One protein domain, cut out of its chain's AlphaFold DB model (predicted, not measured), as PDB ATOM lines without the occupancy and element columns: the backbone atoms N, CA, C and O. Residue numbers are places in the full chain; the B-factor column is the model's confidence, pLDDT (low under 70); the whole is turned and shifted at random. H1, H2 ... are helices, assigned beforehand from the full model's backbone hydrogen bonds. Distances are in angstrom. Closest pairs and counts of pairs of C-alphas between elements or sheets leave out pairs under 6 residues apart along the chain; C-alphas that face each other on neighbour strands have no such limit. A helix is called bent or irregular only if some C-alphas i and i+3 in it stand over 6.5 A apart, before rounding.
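What this domain is: This is residues 3 to 110 of the 120 residues of an uncharacterized protein of Kocuria sp. KD4 (UniProt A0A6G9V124). Four helices run back and forth as three helical hairpins in succession, making an open, bent row: H1, H2 and H3 follow one another side by side, and H4 folds back beside H3, off the line of the first three. Each helix packs on the one before it, and H1 and H4 do not close up into a ring. The printed part has 108 residues with four named helices, in the order H1, H2, H3, H4, and no named strand; the class is all helix. The whole is elongated, with spans of 50 by 32 by 18 A, and only just compact, close to loose, with a radius of gyration of the C-alphas of 15.4 A.

Where its parts are: Find C-alpha 3 at (198.620, 162.364, 176.981); from there H1, residues 3 to 28, runs 38.1 A to C-alpha 28 at (202.119, 138.581, 147.424). Next look for H2, residues 36 to 59, which is 33.9 A long and has a kink of 30 degrees near residue 43. H2 is neither bent nor irregular, but only just: C-alphas 42 and 45 are 6.3 A apart. H3, residues 65 to 78, measures 21.0 A, and it too is neither bent nor irregular, but only just, with C-alphas 68 and 71 6.3 A apart. H4, residues 89 to 108, runs 29.0 A and ends at C-alpha 108 at (218.125, 144.817, 185.723).

How they stand to each other: Start with the hairpin of H1 and H2, which touch at a shallow tilt of 22 degrees, opposite ways; their closest C-alphas, those of Gly 20 and Phe 43, are 4.2 A apart. Go on to the hairpin of H2 and H3, which touch at a shallow tilt of 16 degrees, opposite ways, with the C-alphas of Ala 48 and Ser 75 closest at 4.6 A. In the hairpin of H3 and H4 the two touch at a shallow tilt of 13 degrees, opposite ways, and the closest C-alphas, those of Met 78 and Ile 91, are 5.4 A apart. The helix packing is mostly aligned. H1 is apart from H3 and from H4, and H2 is apart from H4. In H4 every O i to N i+4 pair is within hydrogen-bond range; in H1 19 of 22 are, in H2 15 of 20 and in H3 8 of 10.

The domain as a whole: Look for the two C-alphas farthest apart at Glu 33 and Arg 110, 52.2 A from each other. The printed part has no cut. The link from H2 to H3 is tight, those from H1 to H2 and from H3 to H4 are short, and no link is long. The mean pLDDT of the printed part is 75.5; residues 3 to 6, 30 to 39, 58 to 67, 85 to 88 and 106 to 110 of this model are under 70.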
ATOM      1  N   TYR A   3     198.805 163.822 176.931       58.31
ATOM      2  CA  TYR A   3     198.620 162.364 176.981       58.31
ATOM      3  C   TYR A   3     197.411 161.889 176.158       58.31
ATOM      4  O   TYR A   3     197.537 160.951 175.385       58.31
ATOM      5  N   GLY A   4     196.260 162.569 176.245       58.34
ATOM      6  CA  GLY A   4     195.042 162.153 175.534       58.34
ATOM      7  C   GLY A   4     195.113 162.302 174.009       58.34
ATOM      8  O   GLY A   4     194.579 161.464 173.296       58.34
ATOM      9  N   TYR A   5     195.807 163.325 173.494       63.84
ATOM     10  CA  TYR A   5     195.822 163.612 172.054       63.84
ATOM     11  C   TYR A   5     196.833 162.758 171.278       63.84
ATOM     12  O   TYR A   5     196.573 162.365 170.143       63.84
ATOM     13  N   THR A   6     197.970 162.411 171.889       68.56
ATOM     14  CA  THR A   6     198.972 161.566 171.221       68.56
ATOM     15  C   THR A   6     198.500 160.117 171.044       68.56
ATOM     16  O   THR A   6     198.946 159.446 170.118       68.56
ATOM     17  N   HIS A   7     197.544 159.643 171.854       72.81
ATOM     18  CA  HIS A   7     196.966 158.303 171.694       72.81
ATOM     19  C   HIS A   7     196.251 158.128 170.354       72.81
ATOM     20  O   HIS A   7     196.366 157.067 169.748       72.81
ATOM     21  N   PHE A   8     195.581 159.168 169.845       78.31
ATOM     22  CA  PHE A   8     194.938 159.098 168.532       78.31
ATOM     23  C   PHE A   8     195.946 158.810 167.419       78.31
ATOM     24  O   PHE A   8     195.654 158.019 166.532       78.31
ATOM     25  N   PHE A   9     197.155 159.372 167.505       79.62
ATOM     26  CA  PHE A   9     198.232 159.088 166.555       79.62
ATOM     27  C   PHE A   9     198.713 157.637 166.635       79.62
ATOM     28  O   PHE A   9     198.916 157.002 165.606       79.62
ATOM     29  N   ILE A  10     198.862 157.100 167.850       81.00
ATOM     30  CA  ILE A  10     199.290 155.711 168.071       81.00
ATOM     31  C   ILE A  10     198.230 154.732 167.545       81.00
ATOM     32  O   ILE A  10     198.567 153.788 166.834       81.00
ATOM     33  N   PHE A  11     196.948 154.970 167.834       84.62
ATOM     34  CA  PHE A  11     195.859 154.119 167.349       84.62
ATOM     35  C   PHE A  11     195.643 154.235 165.840       84.62
ATOM     36  O   PHE A  11     195.424 153.218 165.186       84.62
ATOM     37  N   ALA A  12     195.766 155.437 165.270       86.50
ATOM     38  CA  ALA A  12     195.723 155.622 163.823       86.50
ATOM     39  C   ALA A  12     196.875 154.883 163.129       86.50
ATOM     40  O   ALA A  12     196.649 154.205 162.132       86.50
ATOM     41  N   ALA A  13     198.093 154.952 163.679       86.75
ATOM     42  CA  ALA A  13     199.244 154.220 163.154       86.75
ATOM     43  C   ALA A  13     199.055 152.697 163.255       86.75
ATOM     44  O   ALA A  13     199.345 151.985 162.298       86.75
ATOM     45  N   ALA A  14     198.509 152.197 164.367       86.50
ATOM     46  CA  ALA A  14     198.170 150.782 164.510       86.50
ATOM     47  C   ALA A  14     197.106 150.331 163.488       86.50
ATOM     48  O   ALA A  14     197.241 149.266 162.889       86.50
ATOM     49  N   GLY A  15     196.083 151.158 163.241       86.44
ATOM     50  CA  GLY A  15     195.071 150.894 162.213       86.44
ATOM     51  C   GLY A  15     195.651 150.892 160.796       86.44
ATOM     52  O   GLY A  15     195.395 149.969 160.027       86.44
ATOM     53  N   ALA A  16     196.488 151.878 160.466       88.19
ATOM     54  CA  ALA A  16     197.162 151.954 159.171       88.19
ATOM     55  C   ALA A  16     198.140 150.788 158.949       88.19
ATOM     56  O   ALA A  16     198.222 150.274 157.840       88.19
ATOM     57  N   PHE A  17     198.830 150.324 159.998       87.38
ATOM     58  CA  PHE A  17     199.663 149.122 159.941       87.38
ATOM     59  C   PHE A  17     198.841 147.882 159.565       87.38
ATOM     60  O   PHE A  17     199.254 147.140 158.679       87.38
ATOM     61  N   SER A  18     197.665 147.687 160.176       88.31
ATOM     62  CA  SER A  18     196.773 146.565 159.841       88.31
ATOM     63  C   SER A  18     196.378 146.572 158.363       88.31
ATOM     64  O   SER A  18     196.520 145.556 157.691       88.31
ATOM     65  N   ALA A  19     195.949 147.726 157.842       88.75
ATOM     66  CA  ALA A  19     195.604 147.874 156.428       88.75
ATOM     67  C   ALA A  19     196.823 147.675 155.503       88.75
ATOM     68  O   ALA A  19     196.709 147.072 154.442       88.75
ATOM     69  N   GLY A  20     198.009 148.137 155.914       84.62
ATOM     70  CA  GLY A  20     199.249 147.943 155.162       84.62
ATOM     71  C   GLY A  20     199.655 146.474 155.016       84.62
ATOM     72  O   GLY A  20     200.180 146.093 153.974       84.62
ATOM     73  N   ILE A  21     199.384 145.637 156.023       85.69
ATOM     74  CA  ILE A  21     199.616 144.187 155.942       85.69
ATOM     75  C   ILE A  21     198.656 143.524 154.945       85.69
ATOM     76  O   ILE A  21     199.078 142.646 154.199       85.69
ATOM     77  N   GLU A  22     197.390 143.946 154.888       86.44
ATOM     78  CA  GLU A  22     196.431 143.434 153.895       86.44
ATOM     79  C   GLU A  22     196.865 143.768 152.460       86.44
ATOM     80  O   GLU A  22     196.810 142.898 151.594       86.44
ATOM     81  N   VAL A  23     197.374 144.985 152.229       84.50
ATOM     82  CA  VAL A  23     197.946 145.394 150.930       84.50
ATOM     83  C   VAL A  23     199.146 144.522 150.546       84.50
ATOM     84  O   VAL A  23     199.235 144.064 149.409       84.50
ATOM     85  N   GLU A  24     200.042 144.240 151.493       81.75
ATOM     86  CA  GLU A  24     201.207 143.379 151.255       81.75
ATOM     87  C   GLU A  24     200.807 141.939 150.916       81.75
ATOM     88  O   GLU A  24     201.361 141.336 149.995       81.75
ATOM     89  N   ILE A  25     199.810 141.390 151.616       82.06
ATOM     90  CA  ILE A  25     199.280 140.053 151.326       82.06
ATOM     91  C   ILE A  25     198.643 140.010 149.931       82.06
ATOM     92  O   ILE A  25     198.847 139.034 149.205       82.06
ATOM     93  N   ASP A  26     197.906 141.047 149.534       81.19
ATOM     94  CA  ASP A  26     197.271 141.139 148.215       81.19
ATOM     95  C   ASP A  26     198.306 141.145 147.073       81.19
ATOM     96  O   ASP A  26     198.181 140.403 146.093       81.19
ATOM     97  N   VAL A  27     199.400 141.893 147.246       76.88
ATOM     98  CA  VAL A  27     200.535 141.917 146.308       76.88
ATOM     99  C   VAL A  27     201.228 140.554 146.233       76.88
ATOM    100  O   VAL A  27     201.481 140.053 145.137       76.88
ATOM    101  N   LEU A  28     201.485 139.907 147.375       76.31
ATOM    102  CA  LEU A  28     202.119 138.581 147.424       76.31
ATOM    103  C   LEU A  28     201.245 137.467 146.826       76.31
ATOM    104  O   LEU A  28     201.774 136.494 146.288       76.31
ATOM    105  N   THR A  29     199.919 137.606 146.901       79.81
ATOM    106  CA  THR A  29     198.953 136.622 146.375       79.81
ATOM    107  C   THR A  29     198.647 136.845 144.884       79.81
ATOM    108  O   THR A  29     197.917 136.065 144.274       79.81
ATOM    109  N   GLY A  30     199.244 137.871 144.263       66.38
ATOM    110  CA  GLY A  30     199.097 138.170 142.836       66.38
ATOM    111  C   GLY A  30     197.805 138.906 142.471       66.38
ATOM    112  O   GLY A  30     197.429 138.907 141.301       66.38
ATOM    113  N   GLY A  31     197.121 139.512 143.448       59.12
ATOM    114  CA  GLY A  31     195.890 140.288 143.243       59.12
ATOM    115  C   GLY A  31     196.119 141.750 142.839       59.12
ATOM    116  O   GLY A  31     195.182 142.417 142.403       59.12
ATOM    117  N   SER A  32     197.358 142.243 142.937       56.84
ATOM    118  CA  SER A  32     197.665 143.674 142.873       56.84
ATOM    119  C   SER A  32     198.573 144.054 141.696       56.84
ATOM    120  O   SER A  32     199.582 143.398 141.448       56.84
ATOM    121  N   GLU A  33     198.279 145.173 141.019       57.91
ATOM    122  CA  GLU A  33     199.162 145.781 139.999       57.91
ATOM    123  C   GLU A  33     200.315 146.614 140.606       57.91
ATOM    124  O   GLU A  33     201.084 147.269 139.897       57.91
ATOM    125  N   LEU A  34     200.446 146.619 141.937       56.25
ATOM    126  CA  LEU A  34     201.458 147.379 142.667       56.25
ATOM    127  C   LEU A  34     202.822 146.670 142.664       56.25
ATOM    128  O   LEU A  34     202.971 145.529 143.088       56.25
ATOM    129  N   HIS A  35     203.856 147.394 142.223       60.19
ATOM    130  CA  HIS A  35     205.247 146.935 142.237       60.19
ATOM    131  C   HIS A  35     205.761 146.787 143.684       60.19
ATOM    132  O   HIS A  35     205.591 147.694 144.502       60.19
ATOM    133  N   ALA A  36     206.472 145.686 143.960       59.34
ATOM    134  CA  ALA A  36     206.931 145.247 145.286       59.34
ATOM    135  C   ALA A  36     207.465 146.330 146.260       59.34
ATOM    136  O   ALA A  36     207.089 146.276 147.427       59.34
ATOM    137  N   PRO A  37     208.269 147.344 145.864       61.28
ATOM    138  CA  PRO A  37     208.786 148.292 146.855       61.28
ATOM    139  C   PRO A  37     207.714 149.226 147.437       61.28
ATOM    140  O   PRO A  37     207.861 149.681 148.567       61.28
ATOM    141  N   TRP A  38     206.630 149.519 146.710       67.12
ATOM    142  CA  TRP A  38     205.595 150.457 147.173       67.12
ATOM    143  C   TRP A  38     204.643 149.838 148.193       67.12
ATOM    144  O   TRP A  38     204.200 150.522 149.114       67.12
ATOM    145  N   SER A  39     204.379 148.541 148.051       65.81
ATOM    146  CA  SER A  39     203.567 147.764 148.984       65.81
ATOM    147  C   SER A  39     204.188 147.729 150.378       65.81
ATOM    148  O   SER A  39     203.533 148.045 151.372       65.81
ATOM    149  N   SER A  40     205.499 147.492 150.452       72.00
ATOM    150  CA  SER A  40     206.175 147.377 151.740       72.00
ATOM    151  C   SER A  40     206.210 148.702 152.515       72.00
ATOM    152  O   SER A  40     206.255 148.711 153.748       72.00
ATOM    153  N   PHE A  41     206.096 149.853 151.840       77.31
ATOM    154  CA  PHE A  41     205.935 151.146 152.517       77.31
ATOM    155  C   PHE A  41     204.586 151.304 153.233       77.31
ATOM    156  O   PHE A  41     204.512 152.047 154.218       77.31
ATOM    157  N   ALA A  42     203.546 150.582 152.803       82.75
ATOM    158  CA  ALA A  42     202.205 150.681 153.371       82.75
ATOM    159  C   ALA A  42     202.144 150.218 154.834       82.75
ATOM    160  O   ALA A  42     201.358 150.766 155.601       82.75
ATOM    161  N   PHE A  43     202.991 149.267 155.250       81.19
ATOM    162  CA  PHE A  43     203.062 148.818 156.646       81.19
ATOM    163  C   PHE A  43     204.292 149.352 157.399       81.19
ATOM    164  O   PHE A  43     204.209 149.608 158.602       81.19
ATOM    165  N   THR A  44     205.424 149.584 156.725       83.00
ATOM    166  CA  THR A  44     206.658 150.044 157.396       83.00
ATOM    167  C   THR A  44     206.580 151.479 157.901       83.00
ATOM    168  O   THR A  44     207.054 151.761 159.005       83.00
ATOM    169  N   ILE A  45     205.932 152.384 157.156       83.06
ATOM    170  CA  ILE A  45     205.758 153.778 157.586       83.06
ATOM    171  C   ILE A  45     204.866 153.856 158.839       83.06
ATOM    172  O   ILE A  45     205.315 154.436 159.836       83.06
ATOM    173  N   PRO A  46     203.655 153.257 158.868       85.44
ATOM    174  CA  PRO A  46     202.845 153.221 160.083       85.44
ATOM    175  C   PRO A  46     203.570 152.594 161.274       85.44
ATOM    176  O   PRO A  46     203.472 153.113 162.386       85.44
ATOM    177  N   LEU A  47     204.342 151.526 161.050       83.94
ATOM    178  CA  LEU A  47     205.098 150.851 162.104       83.94
ATOM    179  C   LEU A  47     206.169 151.760 162.728       83.94
ATOM    180  O   LEU A  47     206.284 151.843 163.954       83.94
ATOM    181  N   ALA A  48     206.919 152.497 161.908       84.62
ATOM    182  CA  ALA A  48     207.920 153.440 162.395       84.62
ATOM    183  C   ALA A  48     207.293 154.620 163.152       84.62
ATOM    184  O   ALA A  48     207.785 155.008 164.217       84.62
ATOM    185  N   VAL A  49     206.176 155.155 162.648       84.94
ATOM    186  CA  VAL A  49     205.404 156.211 163.324       84.94
ATOM    187  C   VAL A  49     204.870 155.714 164.667       84.94
ATOM    188  O   VAL A  49     204.964 156.431 165.665       84.94
ATOM    189  N   PHE A  50     204.365 154.480 164.720       84.06
ATOM    190  CA  PHE A  50     203.895 153.853 165.951       84.06
ATOM    191  C   PHE A  50     205.015 153.760 166.996       84.06
ATOM    192  O   PHE A  50     204.840 154.230 168.122       84.06
ATOM    193  N   LEU A  51     206.192 153.240 166.624       80.81
ATOM    194  CA  LEU A  51     207.338 153.135 167.536       80.81
ATOM    195  C   LEU A  51     207.832 154.502 168.028       80.81
ATOM    196  O   LEU A  51     208.121 154.652 169.218       80.81
ATOM    197  N   LEU A  52     207.890 155.510 167.152       81.25
ATOM    198  CA  LEU A  52     208.250 156.878 167.538       81.25
ATOM    199  C   LEU A  52     207.221 157.503 168.483       81.25
ATOM    200  O   LEU A  52     207.602 158.148 169.465       81.25
ATOM    201  N   GLY A  53     205.931 157.289 168.222       78.31
ATOM    202  CA  GLY A  53     204.840 157.750 169.079       78.31
ATOM    203  C   GLY A  53     204.909 157.124 170.471       78.31
ATOM    204  O   GLY A  53     204.886 157.840 171.475       78.31
ATOM    205  N   VAL A  54     205.089 155.802 170.542       76.94
ATOM    206  CA  VAL A  54     205.265 155.074 171.808       76.94
ATOM    207  C   VAL A  54     206.515 155.554 172.544       76.94
ATOM    208  O   VAL A  54     206.449 155.830 173.743       76.94
ATOM    209  N   TRP A  55     207.642 155.724 171.849       77.88
ATOM    210  CA  TRP A  55     208.862 156.257 172.455       77.88
ATOM    211  C   TRP A  55     208.639 157.644 173.070       77.88
ATOM    212  O   TRP A  55     209.005 157.879 174.226       77.88
ATOM    213  N   ALA A  56     208.010 158.552 172.319       75.12
ATOM    214  CA  ALA A  56     207.790 159.929 172.739       75.12
ATOM    215  C   ALA A  56     206.865 160.036 173.962       75.12
ATOM    216  O   ALA A  56     207.110 160.879 174.826       75.12
ATOM    217  N   VAL A  57     205.834 159.186 174.043       70.69
ATOM    218  CA  VAL A  57     204.814 159.233 175.104       70.69
ATOM    219  C   VAL A  57     205.190 158.390 176.317       70.69
ATOM    220  O   VAL A  57     205.117 158.877 177.443       70.69
ATOM    221  N   ALA A  58     205.560 157.127 176.107       67.50
ATOM    222  CA  ALA A  58     205.671 156.148 177.187       67.50
ATOM    223  C   ALA A  58     207.086 156.058 177.775       67.50
ATOM    224  O   ALA A  58     207.253 155.715 178.943       67.50
ATOM    225  N   ILE A  59     208.114 156.354 176.978       65.12
ATOM    226  CA  ILE A  59     209.490 155.956 177.300       65.12
ATOM    227  C   ILE A  59     210.389 157.165 177.559       65.12
ATOM    228  O   ILE A  59     211.205 157.136 178.478       65.12
ATOM    229  N   ARG A  60     210.211 158.271 176.829       63.16
ATOM    230  CA  ARG A  60     211.070 159.462 176.931       63.16
ATOM    231  C   ARG A  60     211.231 160.011 178.357       63.16
ATOM    232  O   ARG A  60     212.316 160.488 178.685       63.16
ATOM    233  N   CYS A  61     210.184 159.960 179.180       57.91
ATOM    234  CA  CYS A  61     210.189 160.547 180.525       57.91
ATOM    235  C   CYS A  61     210.664 159.597 181.634       57.91
ATOM    236  O   CYS A  61     211.021 160.080 182.702       57.91
ATOM    237  N   ASN A  62     210.670 158.280 181.401       59.75
ATOM    238  CA  ASN A  62     210.878 157.286 182.463       59.75
ATOM    239  C   ASN A  62     211.943 156.229 182.133       59.75
ATOM    240  O   ASN A  62     212.195 155.345 182.945       59.75
ATOM    241  N   ALA A  63     212.549 156.274 180.943       60.31
ATOM    242  CA  ALA A  63     213.442 155.220 180.487       60.31
ATOM    243  C   ALA A  63     214.925 155.588 180.528       60.31
ATOM    244  O   ALA A  63     215.352 156.722 180.284       60.31
ATOM    245  N   ASP A  64     215.702 154.543 180.768       63.50
ATOM    246  CA  ASP A  64     217.147 154.527 180.858       63.50
ATOM    247  C   ASP A  64     217.824 155.015 179.554       63.50
ATOM    248  O   ASP A  64     217.272 154.861 178.455       63.50
ATOM    249  N   ARG A  65     219.036 155.602 179.630       68.56
ATOM    250  CA  ARG A  65     219.696 156.275 178.474       68.56
ATOM    251  C   ARG A  65     219.785 155.412 177.212       68.56
ATOM    252  O   ARG A  65     219.717 155.961 176.117       68.56
ATOM    253  N   VAL A  66     219.918 154.097 177.370       68.69
ATOM    254  CA  VAL A  66     220.026 153.136 176.263       68.69
ATOM    255  C   VAL A  66     218.681 152.883 175.586       68.69
ATOM    256  O   VAL A  66     218.598 152.900 174.364       68.69
ATOM    257  N   VAL A  67     217.596 152.728 176.344       67.81
ATOM    258  CA  VAL A  67     216.254 152.558 175.761       67.81
ATOM    259  C   VAL A  67     215.837 153.819 174.997       67.81
ATOM    260  O   VAL A  67     215.214 153.752 173.936       67.81
ATOM    261  N   LYS A  68     216.257 154.982 175.502       73.25
ATOM    262  CA  LYS A  68     215.992 156.278 174.882       73.25
ATOM    263  C   LYS A  68     216.638 156.441 173.499       73.25
ATOM    264  O   LYS A  68     216.102 157.214 172.712       73.25
ATOM    265  N   THR A  69     217.736 155.744 173.195       75.06
ATOM    266  CA  THR A  69     218.410 155.788 171.881       75.06
ATOM    267  C   THR A  69     218.063 154.605 170.984       75.06
ATOM    268  O   THR A  69     217.926 154.796 169.778       75.06
ATOM    269  N   VAL A  70     217.875 153.405 171.545       79.44
ATOM    270  CA  VAL A  70     217.575 152.189 170.768       79.44
ATOM    271  C   VAL A  70     216.253 152.309 170.013       79.44
ATOM    272  O   VAL A  70     216.197 151.962 168.842       79.44
ATOM    273  N   LEU A  71     215.206 152.843 170.640       76.50
ATOM    274  CA  LEU A  71     213.883 152.941 170.017       76.50
ATOM    275  C   LEU A  71     213.790 153.896 168.819       76.50
ATOM    276  O   LEU A  71     213.276 153.474 167.783       76.50
ATOM    277  N   PRO A  72     214.282 155.147 168.891       80.31
ATOM    278  CA  PRO A  72     214.297 156.003 167.712       80.31
ATOM    279  C   PRO A  72     215.225 155.439 166.632       80.31
ATOM    280  O   PRO A  72     214.878 155.476 165.456       80.31
ATOM    281  N   LEU A  73     216.358 154.835 167.006       81.94
ATOM    282  CA  LEU A  73     217.246 154.192 166.036       81.94
ATOM    283  C   LEU A  73     216.552 153.023 165.315       81.94
ATOM    284  O   LEU A  73     216.591 152.955 164.090       81.94
ATOM    285  N   ALA A  74     215.859 152.158 166.058       80.19
ATOM    286  CA  ALA A  74     215.073 151.054 165.517       80.19
ATOM    287  C   ALA A  74     213.983 151.548 164.555       80.19
ATOM    288  O   ALA A  74     213.822 150.984 163.476       80.19
ATOM    289  N   SER A  75     213.290 152.639 164.901       81.38
ATOM    290  CA  SER A  75     212.263 153.215 164.024       81.38
ATOM    291  C   SER A  75     212.820 153.678 162.673       81.38
ATOM    292  O   SER A  75     212.194 153.440 161.647       81.38
ATOM    293  N   VAL A  76     214.020 154.271 162.648       83.31
ATOM    294  CA  VAL A  76     214.676 154.700 161.401       83.31
ATOM    295  C   VAL A  76     215.178 153.498 160.605       83.31
ATOM    296  O   VAL A  76     215.021 153.462 159.388       83.31
ATOM    297  N   LEU A  77     215.737 152.490 161.282       82.69
ATOM    298  CA  LEU A  77     216.196 151.248 160.653       82.69
ATOM    299  C   LEU A  77     215.067 150.505 159.925       82.69
ATOM    300  O   LEU A  77     215.311 149.937 158.866       82.69
ATOM    301  N   MET A  78     213.836 150.542 160.440       79.06
ATOM    302  CA  MET A  78     212.689 149.900 159.786       79.06
ATOM    303  C   MET A  78     212.345 150.492 158.416       79.06
ATOM    304  O   MET A  78     211.877 149.757 157.554       79.06
ATOM    305  N   LEU A  79     212.611 151.783 158.178       80.94
ATOM    306  CA  LEU A  79     212.379 152.404 156.865       80.94
ATOM    307  C   LEU A  79     213.354 151.900 155.790       80.94
ATOM    308  O   LEU A  79     213.131 152.144 154.608       80.94
ATOM    309  N   ILE A  80     214.436 151.226 156.190       79.31
ATOM    310  CA  ILE A  80     215.465 150.707 155.281       79.31
ATOM    311  C   ILE A  80     215.092 149.304 154.768       79.31
ATOM    312  O   ILE A  80     215.565 148.900 153.711       79.31
ATOM    313  N   ASP A  81     214.220 148.569 155.468       76.19
ATOM    314  CA  ASP A  81     213.839 147.189 155.117       76.19
ATOM    315  C   ASP A  81     213.184 147.048 153.728       76.19
ATOM    316  O   ASP A  81     213.633 146.176 152.987       76.19
ATOM    317  N   PRO A  82     212.268 147.938 153.282       72.25
ATOM    318  CA  PRO A  82     211.692 147.886 151.931       72.25
ATOM    319  C   PRO A  82     212.710 148.012 150.788       72.25
ATOM    320  O   PRO A  82     212.390 147.725 149.636       72.25
ATOM    321  N   LEU A  83     213.923 148.496 151.079       72.81
ATOM    322  CA  LEU A  83     214.996 148.668 150.094       72.81
ATOM    323  C   LEU A  83     215.877 147.418 149.962       72.81
ATOM    324  O   LEU A  83     216.701 147.347 149.047       72.81
ATOM    325  N   LEU A  84     215.745 146.452 150.874       71.00
ATOM    326  CA  LEU A  84     216.513 145.214 150.847       71.00
ATOM    327  C   LEU A  84     215.776 144.139 150.033       71.00
ATOM    328  O   LEU A  84     214.567 143.982 150.162       71.00
ATOM    329  N   PRO A  85     216.497 143.313 149.250       66.19
ATOM    330  CA  PRO A  85     215.904 142.216 148.478       66.19
ATOM    331  C   PRO A  85     215.441 141.026 149.345       66.19
ATOM    332  O   PRO A  85     215.065 139.986 148.810       66.19
ATOM    333  N   VAL A  86     215.499 141.155 150.675       68.88
ATOM    334  CA  VAL A  86     215.066 140.141 151.642       68.88
ATOM    335  C   VAL A  86     213.844 140.691 152.383       68.88
ATOM    336  O   VAL A  86     214.024 141.511 153.285       68.88
ATOM    337  N   PRO A  87     212.620 140.262 152.033       65.19
ATOM    338  CA  PRO A  87     211.412 140.778 152.664       65.19
ATOM    339  C   PRO A  87     211.402 140.456 154.167       65.19
ATOM    340  O   PRO A  87     211.708 139.331 154.570       65.19
ATOM    341  N   PHE A  88     211.062 141.451 154.994       67.88
ATOM    342  CA  PHE A  88     210.923 141.382 156.460       67.88
ATOM    343  C   PHE A  88     212.190 141.059 157.268       67.88
ATOM    344  O   PHE A  88     212.129 140.993 158.502       67.88
ATOM    345  N   GLY A  89     213.337 140.839 156.622       76.12
ATOM    346  CA  GLY A  89     214.549 140.377 157.300       76.12
ATOM    347  C   GLY A  89     215.100 141.395 158.302       76.12
ATOM    348  O   GLY A  89     215.388 141.051 159.452       76.12
ATOM    349  N   LEU A  90     215.222 142.659 157.893       77.06
ATOM    350  CA  LEU A  90     215.763 143.720 158.739       77.06
ATOM    351  C   LEU A  90     214.751 144.121 159.820       77.06
ATOM    352  O   LEU A  90     215.140 144.271 160.979       77.06
ATOM    353  N   ILE A  91     213.461 144.218 159.485       79.44
ATOM    354  CA  ILE A  91     212.394 144.511 160.460       79.44
ATOM    355  C   ILE A  91     212.361 143.475 161.578       79.44
ATOM    356  O   ILE A  91     212.340 143.862 162.748       79.44
ATOM    357  N   ALA A  92     212.394 142.182 161.248       82.31
ATOM    358  CA  ALA A  92     212.352 141.118 162.248       82.31
ATOM    359  C   ALA A  92     213.540 141.214 163.217       82.31
ATOM    360  O   ALA A  92     213.352 141.209 164.436       82.31
ATOM    361  N   VAL A  93     214.757 141.373 162.688       84.50
ATOM    362  CA  VAL A  93     215.977 141.500 163.499       84.50
ATOM    363  C   VAL A  93     215.917 142.737 164.396       84.50
ATOM    364  O   VAL A  93     216.165 142.643 165.599       84.50
ATOM    365  N   VAL A  94     215.549 143.891 163.840       83.38
ATOM    366  CA  VAL A  94     215.463 145.157 164.583       83.38
ATOM    367  C   VAL A  94     214.421 145.073 165.698       83.38
ATOM    368  O   VAL A  94     214.685 145.521 166.819       83.38
ATOM    369  N   LEU A  95     213.261 144.466 165.430       82.06
ATOM    370  CA  LEU A  95     212.203 144.300 166.423       82.06
ATOM    371  C   LEU A  95     212.663 143.387 167.569       82.06
ATOM    372  O   LEU A  95     212.522 143.754 168.737       82.06
ATOM    373  N   VAL A  96     213.279 142.243 167.246       86.94
ATOM    374  CA  VAL A  96     213.815 141.294 168.237       86.94
ATOM    375  C   VAL A  96     214.865 141.959 169.124       86.94
ATOM    376  O   VAL A  96     214.771 141.871 170.348       86.94
ATOM    377  N   LEU A  97     215.830 142.668 168.533       83.44
ATOM    378  CA  LEU A  97     216.871 143.373 169.287       83.44
ATOM    379  C   LEU A  97     216.283 144.451 170.202       83.44
ATOM    380  O   LEU A  97     216.708 144.593 171.350       83.44
ATOM    381  N   THR A  98     215.277 145.182 169.718       80.44
ATOM    382  CA  THR A  98     214.586 146.216 170.499       80.44
ATOM    383  C   THR A  98     213.866 145.609 171.702       80.44
ATOM    384  O   THR A  98     214.041 146.085 172.826       80.44
ATOM    385  N   VAL A  99     213.101 144.531 171.500       82.69
ATOM    386  CA  VAL A  99     212.393 143.828 172.583       82.69
ATOM    387  C   VAL A  99     213.382 143.221 173.578       82.69
ATOM    388  O   VAL A  99     213.217 143.407 174.783       82.69
ATOM    389  N   ALA A 100     214.440 142.564 173.102       84.69
ATOM    390  CA  ALA A 100     215.472 141.991 173.961       84.69
ATOM    391  C   ALA A 100     216.131 143.060 174.850       84.69
ATOM    392  O   ALA A 100     216.267 142.862 176.059       84.69
ATOM    393  N   ALA A 101     216.470 144.223 174.281       81.19
ATOM    394  CA  ALA A 101     217.031 145.341 175.036       81.19
ATOM    395  C   ALA A 101     216.058 145.874 176.102       81.19
ATOM    396  O   ALA A 101     216.477 146.162 177.226       81.19
ATOM    397  N   LEU A 102     214.766 145.986 175.770       80.94
ATOM    398  CA  LEU A 102     213.726 146.427 176.704       80.94
ATOM    399  C   LEU A 102     213.552 145.449 177.873       80.94
ATOM    400  O   LEU A 102     213.534 145.873 179.029       80.94
ATOM    401  N   VAL A 103     213.467 144.149 177.584       83.00
ATOM    402  CA  VAL A 103     213.293 143.091 178.593       83.00
ATOM    403  C   VAL A 103     214.507 142.998 179.517       83.00
ATOM    404  O   VAL A 103     214.354 142.931 180.740       83.00
ATOM    405  N   TRP A 104     215.719 143.044 178.958       82.50
ATOM    406  CA  TRP A 104     216.947 143.005 179.753       82.50
ATOM    407  C   TRP A 104     217.004 144.175 180.743       82.50
ATOM    408  O   TRP A 104     217.315 143.978 181.917       82.50
ATOM    409  N   ARG A 105     216.650 145.387 180.298       77.12
ATOM    410  CA  ARG A 105     216.650 146.595 181.143       77.12
ATOM    411  C   ARG A 105     215.641 146.497 182.288       77.12
ATOM    412  O   ARG A 105     216.019 146.694 183.435       77.12
ATOM    413  N   GLN A 106     214.400 146.091 182.009       69.50
ATOM    414  CA  GLN A 106     213.379 145.914 183.056       69.50
ATOM    415  C   GLN A 106     213.780 144.881 184.118       69.50
ATOM    416  O   GLN A 106     213.393 145.000 185.280       69.50
ATOM    417  N   THR A 107     214.539 143.863 183.717       60.00
ATOM    418  CA  THR A 107     215.022 142.818 184.627       60.00
ATOM    419  C   THR A 107     216.171 143.327 185.503       60.00
ATOM    420  O   THR A 107     216.248 142.961 186.672       60.00
ATOM    421  N   ALA A 108     217.025 144.209 184.974       61.12
ATOM    422  CA  ALA A 108     218.125 144.817 185.723       61.12
ATOM    423  C   ALA A 108     217.648 145.817 186.796       61.12
ATOM    424  O   ALA A 108     218.295 145.949 187.833       61.12
ATOM    425  N   ASP A 109     216.502 146.471 186.582       62.31
ATOM    426  CA  ASP A 109     215.999 147.545 187.451       62.31
ATOM    427  C   ASP A 109     215.122 147.067 188.627       62.31
ATOM    428  O   ASP A 109     214.605 147.892 189.382       62.31
ATOM    429  N   ARG A 110     214.927 145.754 188.827       61.75
ATOM    430  CA  ARG A 110     214.154 145.226 189.969       61.75
ATOM    431  C   ARG A 110     215.057 144.885 191.163       61.75
ATOM    432  O   ARG A 110     215.609 143.785 191.198       61.75
TER     433      ARG A 110